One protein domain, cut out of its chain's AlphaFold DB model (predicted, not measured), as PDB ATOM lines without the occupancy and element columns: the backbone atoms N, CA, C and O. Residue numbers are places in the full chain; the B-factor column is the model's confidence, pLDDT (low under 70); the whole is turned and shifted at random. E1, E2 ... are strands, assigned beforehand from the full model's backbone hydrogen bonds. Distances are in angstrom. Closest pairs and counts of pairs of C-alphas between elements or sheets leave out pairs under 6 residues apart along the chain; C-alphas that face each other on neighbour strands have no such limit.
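This is residues 776 to 817 of the 1195 residues of an uncharacterized protein of Deltaproteobacteria bacterium (UniProt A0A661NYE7). This is a small domain with little regular structure: one narrow hairpin of two strands, E1 and E2, with an unnamed stretch, residues 776 to 793, that coils near the hairpin's turn and then runs alongside it to E1. After E2 an unnamed tail leads away at the other end. The printed part has 42 residues, of which 13 are in the named strands, in the order E1, E2; the class is all strand, antiparallel, with no named helix. It is only just loose, close to compact, with a radius of gyration of the C-alphas of 11.4 A, and a rod spanning 32 by 14 by 13 A.

E1, residues 794 to 799, begins at C-alpha 794 (-49.789, 37.191, 12.217) and is 16.9 A long. E2, residues 802 to 808, ends at C-alpha 808 (-48.360, 34.933, 15.812) and is 19.5 A long.

E1 and E2 form a hairpin with a tight link, antiparallel at 153 degrees between directions. C-alphas 794 and 808 face each other at 4.5 A. N 806 and O 795, 2.7 A, and N 804 and O 797, 2.9 A, are within hydrogen-bond range.

The C-alphas farthest apart, of Ser 784 and Gly 811, are 33.0 A apart. The printed part has no cut. The mean pLDDT of the printed part is 76.1, and residue 801 is under 70.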
ATOM      1  N   ASP A 776     -46.530  57.114   3.957       71.81
ATOM      2  CA  ASP A 776     -45.425  56.817   4.886       71.81
ATOM      3  C   ASP A 776     -45.838  56.087   6.185       71.81
ATOM      4  O   ASP A 776     -44.961  55.604   6.911       71.81
ATOM      5  N   VAL A 777     -47.138  56.031   6.512       70.50
ATOM      6  CA  VAL A 777     -47.643  55.515   7.810       70.50
ATOM      7  C   VAL A 777     -48.883  54.619   7.711       70.50
ATOM      8  O   VAL A 777     -49.298  54.048   8.718       70.50
ATOM      9  N   ASP A 778     -49.489  54.499   6.532       75.00
ATOM     10  CA  ASP A 778     -50.695  53.698   6.318       75.00
ATOM     11  C   ASP A 778     -50.337  52.234   6.002       75.00
ATOM     12  O   ASP A 778     -49.665  51.947   5.011       75.00
ATOM     13  N   VAL A 779     -50.803  51.303   6.842       71.00
ATOM     14  CA  VAL A 779     -50.547  49.852   6.734       71.00
ATOM     15  C   VAL A 779     -51.197  49.234   5.491       71.00
ATOM     16  O   VAL A 779     -50.704  48.228   4.985       71.00
ATOM     17  N   ALA A 780     -52.251  49.852   4.951       72.62
ATOM     18  CA  ALA A 780     -52.911  49.402   3.726       72.62
ATOM     19  C   ALA A 780     -52.264  49.959   2.436       72.62
ATOM     20  O   ALA A 780     -52.566  49.480   1.345       72.62
ATOM     21  N   ASN A 781     -51.374  50.958   2.541       73.94
ATOM     22  CA  ASN A 781     -50.808  51.705   1.406       73.94
ATOM     23  C   ASN A 781     -49.330  52.087   1.639       73.94
ATOM     24  O   ASN A 781     -48.906  53.223   1.398       73.94
ATOM     25  N   CYS A 782     -48.548  51.142   2.160       77.44
ATOM     26  CA  CYS A 782     -47.219  51.388   2.706       77.44
ATOM     27  C   CYS A 782     -46.175  51.611   1.596       77.44
ATOM     28  O   CYS A 782     -45.851  50.701   0.833       77.44
ATOM     29  N   GLY A 783     -45.640  52.830   1.475       74.19
ATOM     30  CA  GLY A 783     -44.614  53.218   0.493       74.19
ATOM     31  C   GLY A 783     -45.145  53.519  -0.916       74.19
ATOM     32  O   GLY A 783     -44.529  54.287  -1.658       74.19
ATOM     33  N   SER A 784     -46.313  52.982  -1.274       76.56
ATOM     34  CA  SER A 784     -47.076  53.318  -2.477       76.56
ATOM     35  C   SER A 784     -48.534  52.875  -2.330       76.56
ATOM     36  O   SER A 784     -48.844  51.979  -1.547       76.56
ATOM     37  N   CYS A 785     -49.419  53.458  -3.131       76.75
ATOM     38  CA  CYS A 785     -50.833  53.092  -3.201       76.75
ATOM     39  C   CYS A 785     -51.051  51.583  -3.415       76.75
ATOM     40  O   CYS A 785     -50.365  50.980  -4.243       76.75
ATOM     41  N   ASN A 786     -52.021  51.000  -2.700       70.62
ATOM     42  CA  ASN A 786     -52.417  49.584  -2.740       70.62
ATOM     43  C   ASN A 786     -51.336  48.572  -2.318       70.62
ATOM     44  O   ASN A 786     -51.424  47.393  -2.659       70.62
ATOM     45  N   ASN A 787     -50.315  49.010  -1.580       76.75
ATOM     46  CA  ASN A 787     -49.314  48.119  -1.000       76.75
ATOM     47  C   ASN A 787     -49.663  47.799   0.465       76.75
ATOM     48  O   ASN A 787     -49.123  48.418   1.386       76.75
ATOM     49  N   ALA A 788     -50.613  46.880   0.667       77.38
ATOM     50  CA  ALA A 788     -51.076  46.467   1.990       77.38
ATOM     51  C   ALA A 788     -50.135  45.431   2.620       77.38
ATOM     52  O   ALA A 788     -49.785  44.433   1.991       77.38
ATOM     53  N   CYS A 789     -49.750  45.648   3.874       73.62
ATOM     54  CA  CYS A 789     -48.965  44.676   4.630       73.62
ATOM     55  C   CYS A 789     -49.882  43.541   5.123       73.62
ATOM     56  O   CYS A 789     -50.748  43.791   5.961       73.62
ATOM     57  N   GLN A 790     -49.702  42.313   4.623       73.62
ATOM     58  CA  GLN A 790     -50.443  41.117   5.052       73.62
ATOM     59  C   GLN A 790     -49.485  39.951   5.320       73.62
ATOM     60  O   GLN A 790     -48.589  39.699   4.519       73.62
ATOM     61  N   PHE A 791     -49.703  39.258   6.438       76.81
ATOM     62  CA  PHE A 791     -49.004  38.039   6.847       76.81
ATOM     63  C   PHE A 791     -50.071  37.053   7.359       76.81
ATOM     64  O   PHE A 791     -50.929  37.459   8.143       76.81
ATOM     65  N   ASP A 792     -50.071  35.796   6.906       74.81
ATOM     66  CA  ASP A 792     -51.089  34.816   7.315       74.81
ATOM     67  C   ASP A 792     -50.925  34.467   8.809       74.81
ATOM     68  O   ASP A 792     -49.825  34.164   9.266       74.81
ATOM     69  N   HIS A 793     -52.012  34.546   9.589       77.50
ATOM     70  CA  HIS A 793     -52.049  34.255  11.038       77.50
ATOM     71  C   HIS A 793     -51.059  35.065  11.919       77.50
ATOM     72  O   HIS A 793     -50.670  34.617  13.006       77.50
ATOM     73  N   ALA A 794     -50.664  36.272  11.478       78.56
ATOM     74  CA  ALA A 794     -49.789  37.191  12.217       78.56
ATOM     75  C   ALA A 794     -50.146  38.682  12.023       78.56
ATOM     76  O   ALA A 794     -50.633  39.101  10.974       78.56
ATOM     77  N   ASP A 795     -49.844  39.513  13.027       79.69
ATOM     78  CA  ASP A 795     -50.090  40.967  12.981       79.69
ATOM     79  C   ASP A 795     -49.144  41.714  11.995       79.69
ATOM     80  O   ASP A 795     -48.001  41.300  11.796       79.69
ATOM     81  N   ALA A 796     -49.550  42.867  11.424       74.88
ATOM     82  CA  ALA A 796     -48.760  43.656  10.447       74.88
ATOM     83  C   ALA A 796     -48.643  45.170  10.779       74.88
ATOM     84  O   ALA A 796     -49.570  45.768  11.326       74.88
ATOM     85  N   SER A 797     -47.527  45.828  10.410       79.44
ATOM     86  CA  SER A 797     -47.313  47.287  10.598       79.44
ATOM     87  C   SER A 797     -46.470  47.967   9.493       79.44
ATOM     88  O   SER A 797     -45.659  47.307   8.846       79.44
ATOM     89  N   CYS A 798     -46.640  49.287   9.279       76.44
ATOM     90  CA  CYS A 798     -45.935  50.097   8.262       76.44
ATOM     91  C   CYS A 798     -45.092  51.216   8.895       76.44
ATOM     92  O   CYS A 798     -45.615  52.056   9.630       76.44
ATOM     93  N   LEU A 799     -43.788  51.262   8.591       79.00
ATOM     94  CA  LEU A 799     -42.866  52.274   9.118       79.00
ATOM     95  C   LEU A 799     -41.972  52.849   8.009       79.00
ATOM     96  O   LEU A 799     -41.124  52.145   7.467       79.00
ATOM     97  N   SER A 800     -42.112  54.150   7.712       73.88
ATOM     98  CA  SER A 800     -41.340  54.853   6.661       73.88
ATOM     99  C   SER A 800     -41.456  54.200   5.275       73.88
ATOM    100  O   SER A 800     -40.473  54.114   4.540       73.88
ATOM    101  N   GLY A 801     -42.651  53.701   4.947       69.50
ATOM    102  CA  GLY A 801     -42.945  53.069   3.661       69.50
ATOM    103  C   GLY A 801     -42.486  51.609   3.498       69.50
ATOM    104  O   GLY A 801     -42.428  51.142   2.364       69.50
ATOM    105  N   ALA A 802     -42.164  50.883   4.583       75.38
ATOM    106  CA  ALA A 802     -41.855  49.443   4.566       75.38
ATOM    107  C   ALA A 802     -42.712  48.621   5.562       75.38
ATOM    108  O   ALA A 802     -42.955  49.077   6.683       75.38
ATOM    109  N   CYS A 803     -43.135  47.413   5.156       77.12
ATOM    110  CA  CYS A 803     -43.947  46.473   5.949       77.12
ATOM    111  C   CYS A 803     -43.111  45.634   6.933       77.12
ATOM    112  O   CYS A 803     -42.028  45.173   6.575       77.12
ATOM    113  N   ILE A 804     -43.624  45.410   8.149       77.31
ATOM    114  CA  ILE A 804     -42.967  44.653   9.234       77.31
ATOM    115  C   ILE A 804     -43.987  43.712   9.917       77.31
ATOM    116  O   ILE A 804     -45.079  44.172  10.269       77.31
ATOM    117  N   MET A 805     -43.621  42.436  10.119       75.38
ATOM    118  CA  MET A 805     -44.427  41.381  10.769       75.38
ATOM    119  C   MET A 805     -44.378  41.458  12.310       75.38
ATOM    120  O   MET A 805     -43.346  41.797  12.895       75.38
ATOM    121  N   GLY A 806     -45.513  41.186  12.960       73.75
ATOM    122  CA  GLY A 806     -45.720  41.155  14.411       73.75
ATOM    123  C   GLY A 806     -45.678  39.742  15.014       73.75
ATOM    124  O   GLY A 806     -44.928  38.889  14.558       73.75
ATOM    125  N   GLY A 807     -46.438  39.496  16.091       76.75
ATOM    126  CA  GLY A 807     -46.502  38.179  16.748       76.75
ATOM    127  C   GLY A 807     -47.571  37.256  16.146       76.75
ATOM    128  O   GLY A 807     -48.564  37.745  15.616       76.75
ATOM    129  N   CYS A 808     -47.380  35.934  16.258       80.50
ATOM    130  CA  CYS A 808     -48.360  34.933  15.812       80.50
ATOM    131  C   CYS A 808     -49.639  34.921  16.664       80.50
ATOM    132  O   CYS A 808     -49.575  35.079  17.891       80.50
ATOM    133  N   GLU A 809     -50.772  34.617  16.029       78.69
ATOM    134  CA  GLU A 809     -52.043  34.331  16.701       78.69
ATOM    135  C   GLU A 809     -51.965  33.069  17.591       78.69
ATOM    136  O   GLU A 809     -51.131  32.177  17.419       78.69
ATOM    137  N   ASN A 810     -52.825  32.991  18.610       77.19
ATOM    138  CA  ASN A 810     -52.769  31.927  19.614       77.19
ATOM    139  C   ASN A 810     -53.186  30.572  19.004       77.19
ATOM    140  O   ASN A 810     -54.326  30.427  18.574       77.19
ATOM    141  N   GLY A 811     -52.279  29.590  18.997       71.56
ATOM    142  CA  GLY A 811     -52.462  28.297  18.314       71.56
ATOM    143  C   GLY A 811     -51.661  28.147  17.015       71.56
ATOM    144  O   GLY A 811     -51.592  27.040  16.492       71.56
ATOM    145  N   TRP A 812     -50.992  29.212  16.556       81.81
ATOM    146  CA  TRP A 812     -50.174  29.218  15.341       81.81
ATOM    147  C   TRP A 812     -48.704  29.549  15.637       81.81
ATOM    148  O   TRP A 812     -48.374  30.297  16.572       81.81
ATOM    149  N   ARG A 813     -47.791  28.954  14.864       83.69
ATOM    150  CA  ARG A 813     -46.338  29.158  14.977       83.69
ATOM    151  C   ARG A 813     -45.687  29.259  13.599       83.69
ATOM    152  O   ARG A 813     -46.081  28.542  12.687       83.69
ATOM    153  N   ASP A 814     -44.670  30.113  13.518       81.00
ATOM    154  CA  ASP A 814     -43.706  30.180  12.416       81.00
ATOM    155  C   ASP A 814     -42.667  29.056  12.609       81.00
ATOM    156  O   ASP A 814     -41.793  29.132  13.484       81.00
ATOM    157  N   CYS A 815     -42.845  27.952  11.882       79.75
ATOM    158  CA  CYS A 815     -42.047  26.733  12.042       79.75
ATOM    159  C   CYS A 815     -40.909  26.625  11.019       79.75
ATOM    160  O   CYS A 815     -40.009  25.796  11.206       79.75
ATOM    161  N   ASP A 816     -40.910  27.461   9.977       78.81
ATOM    162  CA  ASP A 816     -39.821  27.566   9.000       78.81
ATOM    163  C   ASP A 816     -38.909  28.798   9.220       78.81
ATOM    164  O   ASP A 816     -37.833  28.884   8.617       78.81
ATOM    165  N   SER A 817     -39.261  29.660  10.183       75.50
ATOM    166  CA  SER A 817     -38.561  30.890  10.584       75.50
ATOM    167  C   SER A 817     -38.498  31.954   9.485       75.50
ATOM    168  O   SER A 817     -37.481  32.655   9.359       75.50
TER     169      SER A 817